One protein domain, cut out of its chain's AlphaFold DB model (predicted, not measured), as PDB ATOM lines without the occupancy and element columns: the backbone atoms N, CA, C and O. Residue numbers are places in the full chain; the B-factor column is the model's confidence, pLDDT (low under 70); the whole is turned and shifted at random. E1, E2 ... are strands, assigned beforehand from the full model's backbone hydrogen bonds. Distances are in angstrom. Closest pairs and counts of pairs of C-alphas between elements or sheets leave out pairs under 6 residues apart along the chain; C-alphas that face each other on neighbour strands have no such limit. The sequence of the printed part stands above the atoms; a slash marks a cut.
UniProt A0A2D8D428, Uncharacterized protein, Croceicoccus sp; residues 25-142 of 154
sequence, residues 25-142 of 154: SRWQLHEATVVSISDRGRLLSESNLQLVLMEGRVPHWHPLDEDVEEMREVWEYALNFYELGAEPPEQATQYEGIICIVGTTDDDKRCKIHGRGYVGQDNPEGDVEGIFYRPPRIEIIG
ATOM      1  N   SER A  25     127.456 124.690 122.099       87.44
ATOM      2  CA  SER A  25     128.190 123.814 121.185       87.44
ATOM      3  C   SER A  25     127.617 123.970 119.782       87.44
ATOM      4  O   SER A  25     126.411 123.821 119.574       87.44
ATOM      5  N   ARG A  26     128.489 124.268 118.816       89.81
ATOM      6  CA  ARG A  26     128.139 124.390 117.399       89.81
ATOM      7  C   ARG A  26     128.684 123.202 116.625       89.81
ATOM      8  O   ARG A  26     129.861 122.884 116.752       89.81
ATOM      9  N   TRP A  27     127.845 122.606 115.794       90.50
ATOM     10  CA  TRP A  27     128.205 121.489 114.927       90.50
ATOM     11  C   TRP A  27     127.363 121.522 113.652       90.50
ATOM     12  O   TRP A  27     126.397 122.285 113.563       90.50
ATOM     13  N   GLN A  28     127.767 120.763 112.635       94.44
ATOM     14  CA  GLN A  28     127.122 120.771 111.324       94.44
ATOM     15  C   GLN A  28     126.654 119.376 110.916       94.44
ATOM     16  O   GLN A  28     127.208 118.364 111.349       94.44
ATOM     17  N   LEU A  29     125.609 119.345 110.089       96.38
ATOM     18  CA  LEU A  29     125.177 118.157 109.363       96.38
ATOM     19  C   LEU A  29     125.130 118.456 107.864       96.38
ATOM     20  O   LEU A  29     124.471 119.399 107.429       96.38
ATOM     21  N   HIS A  30     125.777 117.603 107.085       96.31
ATOM     22  CA  HIS A  30     125.794 117.611 105.630       96.31
ATOM     23  C   HIS A  30     124.790 116.612 105.063       96.31
ATOM     24  O   HIS A  30     124.439 115.625 105.722       96.31
ATOM     25  N   GLU A  31     124.353 116.865 103.824       96.00
ATOM     26  CA  GLU A  31     123.384 116.028 103.098       96.00
ATOM     27  C   GLU A  31     122.144 115.719 103.953       96.00
ATOM     28  O   GLU A  31     121.570 114.625 103.919       96.00
ATOM     29  N   ALA A  32     121.765 116.683 104.791       96.88
ATOM     30  CA  ALA A  32     120.790 116.468 105.828       96.88
ATOM     31  C   ALA A  32     119.380 116.419 105.240       96.88
ATOM     32  O   ALA A  32     119.059 117.042 104.227       96.88
ATOM     33  N   THR A  33     118.525 115.653 105.899       96.81
ATOM     34  CA  THR A  33     117.105 115.534 105.606       96.81
ATOM     35  C   THR A  33     116.330 115.826 106.876       96.81
ATOM     36  O   THR A  33     116.566 115.189 107.906       96.81
ATOM     37  N   VAL A  34     115.403 116.775 106.801       95.94
ATOM     38  CA  VAL A  34     114.506 117.161 107.890       95.94
ATOM     39  C   VAL A  34     113.104 116.714 107.516       95.94
ATOM     40  O   VAL A  34     112.531 117.189 106.540       95.94
ATOM     41  N   VAL A  35     112.536 115.816 108.314       95.75
ATOM     42  CA  VAL A  35     111.138 115.401 108.202       95.75
ATOM     43  C   VAL A  35     110.412 115.800 109.470       95.75
ATOM     44  O   VAL A  35     110.879 115.518 110.574       95.75
ATOM     45  N   SER A  36     109.241 116.408 109.334       94.81
ATOM     46  CA  SER A  36     108.379 116.665 110.476       94.81
ATOM     47  C   SER A  36     106.922 116.349 110.202       94.81
ATOM     48  O   SER A  36     106.428 116.465 109.081       94.81
ATOM     49  N   ILE A  37     106.232 115.946 111.265       93.62
ATOM     50  CA  ILE A  37     104.785 115.756 111.278       93.62
ATOM     51  C   ILE A  37     104.247 116.580 112.439       93.62
ATOM     52  O   ILE A  37     104.512 116.293 113.608       93.62
ATOM     53  N   SER A  38     103.503 117.627 112.104       90.25
ATOM     54  CA  SER A  38     102.846 118.474 113.095       90.25
ATOM     55  C   SER A  38     101.611 117.802 113.687       90.25
ATOM     56  O   SER A  38     100.933 117.011 113.025       90.25
ATOM     57  N   ASP A  39     101.219 118.243 114.882       81.94
ATOM     58  CA  ASP A  39      99.994 117.796 115.568       81.94
ATOM     59  C   ASP A  39      98.704 118.083 114.760       81.94
ATOM     60  O   ASP A  39      97.619 117.616 115.100       81.94
ATOM     61  N   ARG A  40      98.799 118.874 113.681       81.94
ATOM     62  CA  ARG A  40      97.687 119.238 112.785       81.94
ATOM     63  C   ARG A  40      97.748 118.544 111.424       81.94
ATOM     64  O   ARG A  40      97.033 118.953 110.514       81.94
ATOM     65  N   GLY A  41      98.615 117.545 111.268       81.31
ATOM     66  CA  GLY A  41      98.761 116.775 110.032       81.31
ATOM     67  C   GLY A  41      99.525 117.487 108.913       81.31
ATOM     68  O   GLY A  41      99.584 116.963 107.805       81.31
ATOM     69  N   ARG A  42     100.123 118.663 109.165       86.00
ATOM     70  CA  ARG A  42     101.097 119.249 108.228       86.00
ATOM     71  C   ARG A  42     102.386 118.449 108.270       86.00
ATOM     72  O   ARG A  42     102.845 118.121 109.366       86.00
ATOM     73  N   LEU A  43     102.939 118.206 107.091       90.62
ATOM     74  CA  LEU A  43     104.192 117.505 106.882       90.62
ATOM     75  C   LEU A  43     105.188 118.457 106.217       90.62
ATOM     76  O   LEU A  43     104.816 119.158 105.277       90.62
ATOM     77  N   LEU A  44     106.417 118.470 106.720       90.81
ATOM     78  CA  LEU A  44     107.579 119.090 106.082       90.81
ATOM     79  C   LEU A  44     108.579 117.974 105.785       90.81
ATOM     80  O   LEU A  44     108.755 117.078 106.613       90.81
ATOM     81  N   SER A  45     109.184 117.995 104.604       93.44
ATOM     82  CA  SER A  45     110.175 117.005 104.189       93.44
ATOM     83  C   SER A  45     111.150 117.651 103.221       93.44
ATOM     84  O   SER A  45     110.892 117.674 102.024       93.44
ATOM     85  N   GLU A  46     112.270 118.119 103.751       93.31
ATOM     86  CA  GLU A  46     113.338 118.754 102.981       93.31
ATOM     87  C   GLU A  46     114.607 117.910 103.054       93.31
ATOM     88  O   GLU A  46     114.853 117.235 104.056       93.31
ATOM     89  N   SER A  47     115.392 117.900 101.979       95.06
ATOM     90  CA  SER A  47     116.542 117.000 101.819       95.06
ATOM     91  C   SER A  47     117.710 117.684 101.126       95.06
ATOM     92  O   SER A  47     117.521 118.691 100.452       95.06
ATOM     93  N   ASN A  48     118.900 117.090 101.250       94.25
ATOM     94  CA  ASN A  48     120.151 117.630 100.718       94.25
ATOM     95  C   ASN A  48     120.524 119.008 101.307       94.25
ATOM     96  O   ASN A  48     121.115 119.845 100.629       94.25
ATOM     97  N   LEU A  49     120.183 119.222 102.580       93.94
ATOM     98  CA  LEU A  49     120.450 120.458 103.308       93.94
ATOM     99  C   LEU A  49     121.861 120.458 103.904       93.94
ATOM    100  O   LEU A  49     122.402 119.412 104.275       93.94
ATOM    101  N   GLN A  50     122.425 121.649 104.062       95.44
ATOM    102  CA  GLN A  50     123.571 121.888 104.936       95.44
ATOM    103  C   GLN A  50     123.029 122.532 106.206       95.44
ATOM    104  O   GLN A  50     122.522 123.642 106.140       95.44
ATOM    105  N   LEU A  51     123.072 121.851 107.348       94.69
ATOM    106  CA  LEU A  51     122.487 122.354 108.590       94.69
ATOM    107  C   LEU A  51     123.565 122.768 109.579       94.69
ATOM    108  O   LEU A  51     124.516 122.031 109.829       94.69
ATOM    109  N   VAL A  52     123.354 123.915 110.215       93.06
ATOM    110  CA  VAL A  52     124.069 124.309 111.427       93.06
ATOM    111  C   VAL A  52     123.197 123.976 112.625       93.06
ATOM    112  O   VAL A  52     122.030 124.357 112.660       93.06
ATOM    113  N   LEU A  53     123.773 123.305 113.621       92.69
ATOM    114  CA  LEU A  53     123.140 123.008 114.897       92.69
ATOM    115  C   LEU A  53     123.841 123.769 116.017       92.69
ATOM    116  O   LEU A  53     125.069 123.796 116.105       92.69
ATOM    117  N   MET A  54     123.035 124.376 116.881       91.25
ATOM    118  CA  MET A  54     123.475 125.158 118.031       91.25
ATOM    119  C   MET A  54     122.806 124.592 119.281       91.25
ATOM    120  O   MET A  54     121.619 124.833 119.517       91.25
ATOM    121  N   GLU A  55     123.557 123.820 120.063       90.81
ATOM    122  CA  GLU A  55     123.099 123.233 121.321       90.81
ATOM    123  C   GLU A  55     123.567 124.073 122.502       90.81
ATOM    124  O   GLU A  55     124.752 124.365 122.623       90.81
ATOM    125  N   GLY A  56     122.675 124.419 123.422       87.81
ATOM    126  CA  GLY A  56     123.082 125.102 124.637       87.81
ATOM    127  C   GLY A  56     121.930 125.384 125.580       87.81
ATOM    128  O   GLY A  56     120.932 124.659 125.636       87.81
ATOM    129  N   ARG A  57     122.092 126.453 126.359       82.56
ATOM    130  CA  ARG A  57     121.052 126.960 127.250       82.56
ATOM    131  C   ARG A  57     120.724 128.403 126.909       82.56
ATOM    132  O   ARG A  57     121.626 129.210 126.713       82.56
ATOM    133  N   VAL A  58     119.435 128.718 126.886       78.25
ATOM    134  CA  VAL A  58     118.907 130.044 126.569       78.25
ATOM    135  C   VAL A  58     118.192 130.596 127.803       78.25
ATOM    136  O   VAL A  58     117.363 129.888 128.391       78.25
ATOM    137  N   PRO A  59     118.488 131.839 128.214       80.44
ATOM    138  CA  PRO A  59     117.831 132.447 129.358       80.44
ATOM    139  C   PRO A  59     116.369 132.777 129.036       80.44
ATOM    140  O   PRO A  59     116.064 133.403 128.020       80.44
ATOM    141  N   HIS A  60     115.470 132.367 129.923       78.62
ATOM    142  CA  HIS A  60     114.047 132.679 129.897       78.62
ATOM    143  C   HIS A  60     113.652 133.362 131.204       78.62
ATOM    144  O   HIS A  60     113.993 132.900 132.293       78.62
ATOM    145  N   TRP A  61     112.922 134.470 131.095       82.25
ATOM    146  CA  TRP A  61     112.414 135.204 132.248       82.25
ATOM    147  C   TRP A  61     111.034 134.682 132.614       82.25
ATOM    148  O   TRP A  61     110.095 134.787 131.825       82.25
ATOM    149  N   HIS A  62     110.926 134.123 133.813       81.19
ATOM    150  CA  HIS A  62     109.678 133.623 134.372       81.19
ATOM    151  C   HIS A  62     109.273 134.481 135.568       81.19
ATOM    152  O   HIS A  62     110.155 134.856 136.345       81.19
ATOM    153  N   PRO A  63     107.976 134.758 135.766       84.25
ATOM    154  CA  PRO A  63     107.521 135.373 137.006       84.25
ATOM    155  C   PRO A  63     107.872 134.466 138.194       84.25
ATOM    156  O   PRO A  63     107.850 133.234 138.082       84.25
ATOM    157  N   LEU A  64     108.255 135.071 139.318       81.19
ATOM    158  CA  LEU A  64     108.548 134.343 140.556       81.19
ATOM    159  C   LEU A  64     107.294 133.704 141.156       81.19
ATOM    160  O   LEU A  64     107.389 132.602 141.694       81.19
ATOM    161  N   ASP A  65     106.149 134.375 141.023       81.56
ATOM    162  CA  ASP A  65     104.830 133.911 141.450       81.56
ATOM    163  C   ASP A  65     103.740 134.537 140.560       81.56
ATOM    164  O   ASP A  65     103.997 135.543 139.895       81.56
ATOM    165  N   GLU A  66     102.526 133.973 140.540       71.50
ATOM    166  CA  GLU A  66     101.444 134.424 139.636       71.50
ATOM    167  C   GLU A  66     101.001 135.885 139.882       71.50
ATOM    168  O   GLU A  66     100.491 136.532 138.967       71.50
ATOM    169  N   ASP A  67     101.272 136.424 141.077       75.38
ATOM    170  CA  ASP A  67     100.811 137.741 141.540       75.38
ATOM    171  C   ASP A  67     101.945 138.759 141.802       75.38
ATOM    172  O   ASP A  67     101.706 139.823 142.383       75.38
ATOM    173  N   VAL A  68     103.189 138.463 141.405       74.62
ATOM    174  CA  VAL A  68     104.355 139.328 141.679       74.62
ATOM    175  C   VAL A  68     105.013 139.777 140.370       74.62
ATOM    176  O   VAL A  68     105.314 138.960 139.507       74.62
ATOM    177  N   GLU A  69     105.301 141.078 140.231       78.56
ATOM    178  CA  GLU A  69     106.026 141.643 139.069       78.56
ATOM    179  C   GLU A  69     107.523 141.262 139.027       78.56
ATOM    180  O   GLU A  69     108.254 141.659 138.118       78.56
ATOM    181  N   GLU A  70     108.007 140.509 140.014       85.38
ATOM    182  CA  GLU A  70     109.401 140.097 140.114       85.38
ATOM    183  C   GLU A  70     109.666 138.908 139.182       85.38
ATOM    184  O   GLU A  70     108.992 137.877 139.232       85.38
ATOM    185  N   MET A  71     110.673 139.051 138.320       87.31
ATOM    186  CA  MET A  71     111.053 138.046 137.329       87.31
ATOM    187  C   MET A  71     112.336 137.336 137.756       87.31
ATOM    188  O   MET A  71     113.292 137.974 138.199       87.31
ATOM    189  N   ARG A  72     112.396 136.020 137.549       86.81
ATOM    190  CA  ARG A  72     113.623 135.224 137.664       86.81
ATOM    191  C   ARG A  72     114.101 134.753 136.298       86.81
ATOM    192  O   ARG A  72     113.305 134.358 135.448       86.81
ATOM    193  N   GLU A  73     115.413 134.741 136.120       86.69
ATOM    194  CA  GLU A  73     116.061 134.155 134.953       86.69
ATOM    195  C   GLU A  73     116.236 132.644 135.159       86.69
ATOM    196  O   GLU A  73     116.818 132.197 136.150       86.69
ATOM    197  N   VAL A  74     115.729 131.846 134.223       85.25
ATOM    198  CA  VAL A  74     115.891 130.391 134.182       85.25
ATOM    199  C   VAL A  74     116.603 130.024 132.889       85.25
ATOM    200  O   VAL A  74     116.202 130.438 131.807       85.25
ATOM    201  N   TRP A  75     117.663 129.229 132.992       83.44
ATOM    202  CA  TRP A  75     118.412 128.747 131.835       83.44
ATOM    203  C   TRP A  75     117.813 127.437 131.339       83.44
ATOM    204  O   TRP A  75     117.974 126.394 131.975       83.44
ATOM    205  N   GLU A  76     117.133 127.492 130.200       85.25
ATOM    206  CA  GLU A  76     116.458 126.339 129.606       85.25
ATOM    207  C   GLU A  76     117.262 125.770 128.445       85.25
ATOM    208  O   GLU A  76     117.962 126.496 127.745       85.25
ATOM    209  N   TYR A  77     117.179 124.458 128.248       88.19
ATOM    210  CA  TYR A  77     117.828 123.796 127.123       88.19
ATOM    211  C   TYR A  77     117.240 124.272 125.791       88.19
ATOM    212  O   TYR A  77     116.020 124.362 125.648       88.19
ATOM    213  N   ALA A  78     118.102 124.478 124.799       88.62
ATOM    214  CA  ALA A  78     117.683 124.626 123.416       88.62
ATOM    215  C   ALA A  78     118.686 123.959 122.471       88.62
ATOM    216  O   ALA A  78     119.894 124.158 122.596       88.62
ATOM    217  N   LEU A  79     118.160 123.229 121.488       92.19
ATOM    218  CA  LEU A  79     118.893 122.853 120.283       92.19
ATOM    219  C   LEU A  79     118.222 123.526 119.091       92.19
ATOM    220  O   LEU A  79     117.108 123.149 118.726       92.19
ATOM    221  N   ASN A  80     118.894 124.513 118.511       91.25
ATOM    222  CA  ASN A  80     118.441 125.197 117.303       91.25
ATOM    223  C   ASN A  80     119.111 124.577 116.083       91.25
ATOM    224  O   ASN A  80     120.280 124.196 116.159       91.25
ATOM    225  N   PHE A  81     118.401 124.523 114.963       92.44
ATOM    226  CA  PHE A  81     118.977 124.169 113.675       92.44
ATOM    227  C   PHE A  81     118.463 125.099 112.582       92.44
ATOM    228  O   PHE A  81     117.313 125.533 112.624       92.44
ATOM    229  N   TYR A  82     119.318 125.396 111.613       90.94
ATOM    230  CA  TYR A  82     118.975 126.207 110.449       90.94
ATOM    231  C   TYR A  82     119.872 125.850 109.266       90.94
ATOM    232  O   TYR A  82     120.974 125.322 109.449       90.94
ATOM    233  N   GLU A  83     119.399 126.130 108.059       91.50
ATOM    234  CA  GLU A  83     120.175 125.940 106.840       91.50
ATOM    235  C   GLU A  83     121.381 126.896 106.769       91.50
ATOM    236  O   GLU A  83     121.308 128.089 107.067       91.50
ATOM    237  N   LEU A  84     122.553 126.361 106.429       89.00
ATOM    238  CA  LEU A  84     123.794 127.110 106.337       89.00
ATOM    239  C   LEU A  84     123.711 128.098 105.171       89.00
ATOM    240  O   LEU A  84     123.555 127.706 104.022       89.00
ATOM    241  N   GLY A  85     123.923 129.377 105.473       81.62
ATOM    242  CA  GLY A  85     123.822 130.443 104.477       81.62
ATOM    243  C   GLY A  85     122.415 131.020 104.344       81.62
ATOM    244  O   GLY A  85     122.266 131.999 103.618       81.62
ATOM    245  N   ALA A  86     121.442 130.487 105.091       75.94
ATOM    246  CA  ALA A  86     120.122 131.079 105.215       75.94
ATOM    247  C   ALA A  86     120.210 132.505 105.762       75.94
ATOM    248  O   ALA A  86     120.904 132.770 106.757       75.94
ATOM    249  N   GLU A  87     119.492 133.431 105.129       68.25
ATOM    250  CA  GLU A  87     119.301 134.753 105.712       68.25
ATOM    251  C   GLU A  87     118.254 134.667 106.833       68.25
ATOM    252  O   GLU A  87     117.266 133.945 106.702       68.25
ATOM    253  N   PRO A  88     118.432 135.390 107.957       56.50
ATOM    254  CA  PRO A  88     117.431 135.410 109.012       56.50
ATOM    255  C   PRO A  88     116.092 135.893 108.450       56.50
ATOM    256  O   PRO A  88     116.023 137.016 107.936       56.50
ATOM    257  N   PRO A  89     115.021 135.101 108.565       59.84
ATOM    258  CA  PRO A  89     113.779 135.459 107.918       59.84
ATOM    259  C   PRO A  89     113.097 136.624 108.624       59.84
ATOM    260  O   PRO A  89     113.050 136.695 109.855       59.84
ATOM    261  N   GLU A  90     112.511 137.543 107.851       62.03
ATOM    262  CA  GLU A  90     111.700 138.620 108.433       62.03
ATOM    263  C   GLU A  90     110.464 138.054 109.151       62.03
ATOM    264  O   GLU A  90     110.020 138.598 110.168       62.03
ATOM    265  N   GLN A  91     109.914 136.951 108.632       64.56
ATOM    266  CA  GLN A  91     108.816 136.183 109.212       64.56
ATOM    267  C   GLN A  91     108.975 134.709 108.840       64.56
ATOM    268  O   GLN A  91     109.157 134.402 107.670       64.56
ATOM    269  N   ALA A  92     108.831 133.806 109.812       68.44
ATOM    270  CA  ALA A  92     108.790 132.370 109.562       68.44
ATOM    271  C   ALA A  92     107.495 131.744 110.062       68.44
ATOM    272  O   ALA A  92     106.980 132.071 111.138       68.44
ATOM    273  N   THR A  93     106.954 130.824 109.265       77.75
ATOM    274  CA  THR A  93     105.774 130.063 109.657       77.75
ATOM    275  C   THR A  93     106.207 128.724 110.229       77.75
ATOM    276  O   THR A  93     106.498 127.786 109.492       77.75
ATOM    277  N   GLN A  94     106.191 128.625 111.555       86.38
ATOM    278  CA  GLN A  94     106.587 127.414 112.265       86.38
ATOM    279  C   GLN A  94     105.387 126.620 112.789       86.38
ATOM    280  O   GLN A  94     104.333 127.162 113.152       86.38
ATOM    281  N   TYR A  95     105.568 125.306 112.860       88.19
ATOM    282  CA  TYR A  95     104.596 124.364 113.388       88.19
ATOM    283  C   TYR A  95     105.241 123.483 114.443       88.19
ATOM    284  O   TYR A  95     106.365 123.013 114.285       88.19
ATOM    285  N   GLU A  96     104.493 123.238 115.514       93.19
ATOM    286  CA  GLU A  96     104.881 122.256 116.517       93.19
ATOM    287  C   GLU A  96     104.640 120.843 115.986       93.19
ATOM    288  O   GLU A  96     103.565 120.560 115.439       93.19
ATOM    289  N   GLY A  97     105.608 119.954 116.178       92.75
ATOM    290  CA  GLY A  97     105.496 118.573 115.737       92.75
ATOM    291  C   GLY A  97     106.606 117.668 116.238       92.75
ATOM    292  O   GLY A  97     107.486 118.075 117.001       92.75
ATOM    293  N   ILE A  98     106.553 116.422 115.778       95.44
ATOM    294  CA  ILE A  98     107.688 115.504 115.849       95.44
ATOM    295  C   ILE A  98     108.613 115.817 114.677       95.44
ATOM    296  O   ILE A  98     108.166 115.836 113.533       95.44
ATOM    297  N   ILE A  99     109.886 116.055 114.976       96.56
ATOM    298  CA  ILE A  99     110.945 116.367 114.021       96.56
ATOM    299  C   ILE A  99     111.939 115.206 114.032       96.56
ATOM    300  O   ILE A  99     112.367 114.750 115.096       96.56
ATOM    301  N   CYS A 100     112.309 114.741 112.844       97.50
ATOM    302  CA  CYS A 100     113.391 113.803 112.608       97.50
ATOM    303  C   CYS A 100     114.394 114.450 111.652       97.50
ATOM    304  O   CYS A 100     114.021 114.855 110.554       97.50
ATOM    305  N   ILE A 101     115.659 114.517 112.054       97.62
ATOM    306  CA  ILE A 101     116.768 114.987 111.225       97.62
ATOM    307  C   ILE A 101     117.712 113.809 111.020       97.62
ATOM    308  O   ILE A 101     118.041 113.111 111.978       97.62
ATOM    309  N   VAL A 102     118.126 113.568 109.784       97.62
ATOM    310  CA  VAL A 102     119.166 112.590 109.450       97.62
ATOM    311  C   VAL A 102     120.201 113.291 108.593       97.62
ATOM    312  O   VAL A 102     119.827 113.954 107.636       97.62
ATOM    313  N   GLY A 103     121.480 113.149 108.913       97.12
ATOM    314  CA  GLY A 103     122.563 113.758 108.143       97.12
ATOM    315  C   GLY A 103     123.908 113.116 108.446       97.12
ATOM    316  O   GLY A 103     123.975 112.091 109.131       97.12
ATOM    317  N   THR A 104     124.967 113.721 107.927       96.62
ATOM    318  CA  THR A 104     126.353 113.296 108.150       96.62
ATOM    319  C   THR A 104     127.109 114.413 108.865       96.62
ATOM    320  O   THR A 104     127.019 115.559 108.445       96.62
ATOM    321  N   THR A 105     127.797 114.120 109.962       94.06
ATOM    322  CA  THR A 105     128.604 115.094 110.717       94.06
ATOM    323  C   THR A 105     129.910 115.441 109.994       94.06
ATOM    324  O   THR A 105     130.279 114.776 109.029       94.06
ATOM    325  N   ASP A 106     130.628 116.464 110.476       91.38
ATOM    326  CA  ASP A 106     131.932 116.886 109.924       91.38
ATOM    327  C   ASP A 106     133.007 115.765 109.968       91.38
ATOM    328  O   ASP A 106     133.996 115.829 109.242       91.38
ATOM    329  N   ASP A 107     132.834 114.748 110.823       89.25
ATOM    330  CA  ASP A 107     133.703 113.564 110.945       89.25
ATOM    331  C   ASP A 107     133.175 112.336 110.174       89.25
ATOM    332  O   ASP A 107     133.515 111.201 110.499       89.25
ATOM    333  N   ASP A 108     132.328 112.559 109.164       90.06
ATOM    334  CA  ASP A 108     131.747 111.541 108.277       90.06
ATOM    335  C   ASP A 108     130.853 110.489 108.970       90.06
ATOM    336  O   ASP A 108     130.486 109.467 108.375       90.06
ATOM    337  N   LYS A 109     130.413 110.737 110.212       90.62
ATOM    338  CA  LYS A 109     129.481 109.846 110.919       90.62
ATOM    339  C   LYS A 109     128.033 110.162 110.577       90.62
ATOM    340  O   LYS A 109     127.605 111.310 110.478       90.62
ATOM    341  N   ARG A 110     127.213 109.118 110.440       94.38
ATOM    342  CA  ARG A 110     125.765 109.286 110.261       94.38
ATOM    343  C   ARG A 110     125.129 109.666 111.596       94.38
ATOM    344  O   ARG A 110     125.281 108.953 112.581       94.38
ATOM    345  N   CYS A 111     124.357 110.743 111.614       94.94
ATOM    346  CA  CYS A 111     123.652 111.221 112.795       94.94
ATOM    347  C   CYS A 111     122.143 111.237 112.556       94.94
ATOM    348  O   CYS A 111     121.663 111.646 111.494       94.94
ATOM    349  N   LYS A 112     121.390 110.806 113.567       96.69
ATOM    350  CA  LYS A 112     119.935 110.888 113.617       96.69
ATOM    351  C   LYS A 112     119.497 111.635 114.869       96.69
ATOM    352  O   LYS A 112     119.836 111.250 115.984       96.69
ATOM    353  N   ILE A 113     118.669 112.653 114.682       97.12
ATOM    354  CA  ILE A 113     118.082 113.459 115.752       97.12
ATOM    355  C   ILE A 113     116.571 113.299 115.689       97.12
ATOM    356  O   ILE A 113     115.973 113.421 114.624       97.12
ATOM    357  N   HIS A 114     115.937 113.017 116.821       97.19
ATOM    358  CA  HIS A 114     114.496 112.822 116.893       97.19
ATOM    359  C   HIS A 114     113.917 113.411 118.175       97.19
ATOM    360  O   HIS A 114     114.326 113.055 119.283       97.19
ATOM    361  N   GLY A 115     112.905 114.263 118.046       95.94
ATOM    362  CA  GLY A 115     112.266 114.884 119.199       95.94
ATOM    363  C   GLY A 115     111.040 115.706 118.839       95.94
ATOM    364  O   GLY A 115     110.673 115.834 117.674       95.94
ATOM    365  N   ARG A 116     110.398 116.270 119.862       95.06
ATOM    366  CA  ARG A 116     109.318 117.243 119.686       95.06
ATOM    367  C   ARG A 116     109.907 118.647 119.684       95.06
ATOM    368  O   ARG A 116     110.711 118.970 120.557       95.06
ATOM    369  N   GLY A 117     109.477 119.470 118.742       93.31
ATOM    370  CA  GLY A 117     109.972 120.831 118.597       93.31
ATOM    371  C   GLY A 117     109.100 121.664 117.674       93.31
ATOM    372  O   GLY A 117     107.978 121.274 117.341       93.31
ATOM    373  N   TYR A 118     109.639 122.805 117.267       92.44
ATOM    374  CA  TYR A 118     109.059 123.660 116.243       92.44
ATOM    375  C   TYR A 118     109.955 123.647 115.019       92.44
ATOM    376  O   TYR A 118     111.175 123.661 115.145       92.44
ATOM    377  N   VAL A 119     109.345 123.598 113.844       91.25
ATOM    378  CA  VAL A 119     110.049 123.669 112.565       91.25
ATOM    379  C   VAL A 119     109.209 124.464 111.585       91.25
ATOM    380  O   VAL A 119     107.974 124.410 111.624       91.25
ATOM    381  N   GLY A 120     109.866 125.221 110.725       87.12
ATOM    382  CA  GLY A 120     109.201 126.028 109.725       87.12
ATOM    383  C   GLY A 120     110.132 126.465 108.617       87.12
ATOM    384  O   GLY A 120     111.296 126.076 108.567       87.12
ATOM    385  N   GLN A 121     109.546 127.269 107.742       80.81
ATOM    386  CA  GLN A 121     110.207 127.960 106.648       80.81
ATOM    387  C   GLN A 121     109.723 129.411 106.656       80.81
ATOM    388  O   GLN A 121     108.619 129.723 107.138       80.81
ATOM    389  N   ASP A 122     110.549 130.301 106.137       70.88
ATOM    390  CA  ASP A 122     110.250 131.718 105.945       70.88
ATOM    391  C   ASP A 122     109.210 131.951 104.839       70.88
ATOM    392  O   ASP A 122     108.302 132.776 104.964       70.88
ATOM    393  N   ASN A 123     109.273 131.135 103.790       64.94
ATOM    394  CA  ASN A 123     108.348 131.096 102.672       64.94
ATOM    395  C   ASN A 123     108.187 129.637 102.167       64.94
ATOM    396  O   ASN A 123     108.899 128.755 102.635       64.94
ATOM    397  N   PRO A 124     107.238 129.323 101.260       60.78
ATOM    398  CA  PRO A 124     107.022 127.945 100.798       60.78
ATOM    399  C   PRO A 124     108.227 127.261 100.126       60.78
ATOM    400  O   PRO A 124     108.189 126.047  99.965       60.78
ATOM    401  N   GLU A 125     109.232 128.024  99.693       62.91
ATOM    402  CA  GLU A 125     110.459 127.542  99.041       62.91
ATOM    403  C   GLU A 125     111.721 127.812  99.871       62.91
ATOM    404  O   GLU A 125     112.817 127.495  99.418       62.91
ATOM    405  N   GLY A 126     111.593 128.459 101.026       75.00
ATOM    406  CA  GLY A 126     112.747 129.050 101.682       75.00
ATOM    407  C   GLY A 126     113.313 128.224 102.827       75.00
ATOM    408  O   GLY A 126     112.922 127.073 103.061       75.00
ATOM    409  N   ASP A 127     114.297 128.824 103.485       87.00
ATOM    410  CA  ASP A 127     115.272 128.123 104.305       87.00
ATOM    411  C   ASP A 127     114.623 127.426 105.507       87.00
ATOM    412  O   ASP A 127     113.737 127.957 106.191       87.00
ATOM    413  N   VAL A 128     115.087 126.208 105.784       89.31
ATOM    414  CA  VAL A 128     114.567 125.401 106.889       89.31
ATOM    415  C   VAL A 128     115.176 125.852 108.210       89.31
ATOM    416  O   VAL A 128     116.396 125.895 108.365       89.31
ATOM    417  N   GLU A 129     114.325 126.070 109.214       90.50
ATOM    418  CA  GLU A 129     114.750 126.309 110.593       90.50
ATOM    419  C   GLU A 129     113.885 125.568 111.616       90.50
ATOM    420  O   GLU A 129     112.716 125.238 111.378       90.50
ATOM    421  N   GLY A 130     114.443 125.331 112.802       91.38
ATOM    422  CA  GLY A 130     113.681 124.799 113.919       91.38
ATOM    423  C   GLY A 130     114.426 124.746 115.246       91.38
ATOM    424  O   GLY A 130     115.606 125.077 115.364       91.38
ATOM    425  N   ILE A 131     113.693 124.330 116.278       92.25
ATOM    426  CA  ILE A 131     114.153 124.304 117.666       92.25
ATOM    427  C   ILE A 131     113.547 123.136 118.451       92.25
ATOM    428  O   ILE A 131     112.346 122.855 118.372       92.25
ATOM    429  N   PHE A 132     114.373 122.499 119.282       93.19
ATOM    430  CA  PHE A 132     113.955 121.579 120.337       93.19
ATOM    431  C   PHE A 132     114.113 122.249 121.710       93.19
ATOM    432  O   PHE A 132     115.226 122.556 122.129       93.19
ATOM    433  N   TYR A 133     113.004 122.430 122.435       85.12
ATOM    434  CA  TYR A 133     112.984 122.998 123.802       85.12
ATOM    435  C   TYR A 133     113.237 121.962 124.907       85.12
ATOM    436  O   TYR A 133     113.320 122.276 126.092       85.12
ATOM    437  N   ARG A 134     113.314 120.686 124.532       89.31
ATOM    438  CA  ARG A 134     113.762 119.592 125.393       89.31
ATOM    439  C   ARG A 134     114.844 118.829 124.644       89.31
ATOM    440  O   ARG A 134     114.741 118.762 123.419       89.31
ATOM    441  N   PRO A 135     115.815 118.224 125.347       92.62
ATOM    442  CA  PRO A 135     116.828 117.398 124.704       92.62
ATOM    443  C   PRO A 135     116.184 116.359 123.776       92.62
ATOM    444  O   PRO A 135     115.392 115.534 124.256       92.62
ATOM    445  N   PRO A 136     116.441 116.413 122.457       95.25
ATOM    446  CA  PRO A 136     116.003 115.363 121.556       95.25
ATOM    447  C   PRO A 136     116.854 114.112 121.778       95.25
ATOM    448  O   PRO A 136     117.925 114.147 122.384       95.25
ATOM    449  N   ARG A 137     116.391 112.979 121.252       95.75
ATOM    450  CA  ARG A 137     117.237 111.794 121.142       95.75
ATOM    451  C   ARG A 137     118.206 112.005 119.984       95.75
ATOM    452  O   ARG A 137     117.750 112.202 118.860       95.75
ATOM    453  N   ILE A 138     119.503 111.924 120.262       94.62
ATOM    454  CA  ILE A 138     120.580 112.002 119.271       94.62
ATOM    455  C   ILE A 138     121.267 110.638 119.218       94.62
ATOM    456  O   ILE A 138     121.604 110.068 120.253       94.62
ATOM    457  N   GLU A 139     121.425 110.098 118.017       94.06
ATOM    458  CA  GLU A 139     122.049 108.806 117.756       94.06
ATOM    459  C   GLU A 139     123.119 108.988 116.677       94.06
ATOM    460  O   GLU A 139     122.799 109.351 115.545       94.06
ATOM    461  N   ILE A 140     124.384 108.757 117.041       90.31
ATOM    462  CA  ILE A 140     125.519 108.758 116.112       90.31
ATOM    463  C   ILE A 140     125.808 107.302 115.746       90.31
ATOM    464  O   ILE A 140     126.249 106.509 116.578       90.31
ATOM    465  N   ILE A 141     125.508 106.942 114.505       84.12
ATOM    466  CA  ILE A 141     125.665 105.591 113.974       84.12
ATOM    467  C   ILE A 141     127.152 105.365 113.681       84.12
ATOM    468  O   ILE A 141     127.774 106.167 112.986       84.12
ATOM    469  N   GLY A 142     127.704 104.270 114.207       67.88
ATOM    470  CA  GLY A 142     129.128 103.930 114.092       67.88
ATOM    471  C   GLY A 142     129.990 104.383 115.277       67.88
ATOM    472  O   GLY A 142     131.150 104.007 115.354       67.88
TER     473      GLY A 142
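AT A GLANCE: This is residues 25 to 142 of the 154 residues of an uncharacterized protein of Croceicoccus sp (UniProt A0A2D8D428). Six antiparallel strands close into a small barrel, and the far part of the E2 and E3 hairpin, residues 56 to 77, sticks out from it as a long arm. E7 lengthens the wall beside E5. The printed part has 118 residues, no named helix and seven named strands, E1 to E7 along the chain, class all strand. The whole is only just compact, close to loose, with a radius of gyration of the C-alphas of 15.7 A and spans of 50 by 33 by 27 A.

IN THESE COORDINATES: Find C-alpha 43 at (104.192, 117.505, 106.882); there E2, residues 43 to 63, begins its 35.2 A, bending by 129 degrees at residue 48. E3, residues 71 to 83, spans 34.0 A. E1, residues 25 to 38, starts at (128.190, 123.814, 121.185) and spans 27.1 A; E4, residues 93 to 105, spans 27.3 A; E5, residues 110 to 121, spans 24.6 A. E6, residues 128 to 132, and E7, residues 137 to 141, measure 14.0 A and 12.7 A; E7 ends at (125.665, 105.591, 113.974).

HOW THE PARTS SIT: Round the ring run E1, E2, E3, E6, E5, E4 and back to E1. E1, E2, E3 and E4, E5, E6 are meanders, each strand the antiparallel neighbour of the one before. E1 to E4 and E3 to E6 are Greek keys, four strands in a row of which three are a meander and the first is the antiparallel neighbour of the fourth. Look for N 27 and O 53 at 3.0 A, N 58 and O 76 at 2.8 A, N 81 and O 130 at 2.9 A, N 131 and O 118 at 2.8 A, N 101 and O 113 at 2.8 A, and N 35 and O 100 at 2.9 A, within hydrogen-bond range round the ring. On one side of E5 are E6, beside residues 117 to 121, and E7, beside residues 110 to 114, with N 139 and O 112 at 2.8 A.

THE WHOLE: The farthest C-alphas, Asp 67 and Asp 108, are 52.4 A apart. The printed part has no cut and no long link. Confidence is under 70 at residues 87 to 92, 123 to 125 and 142.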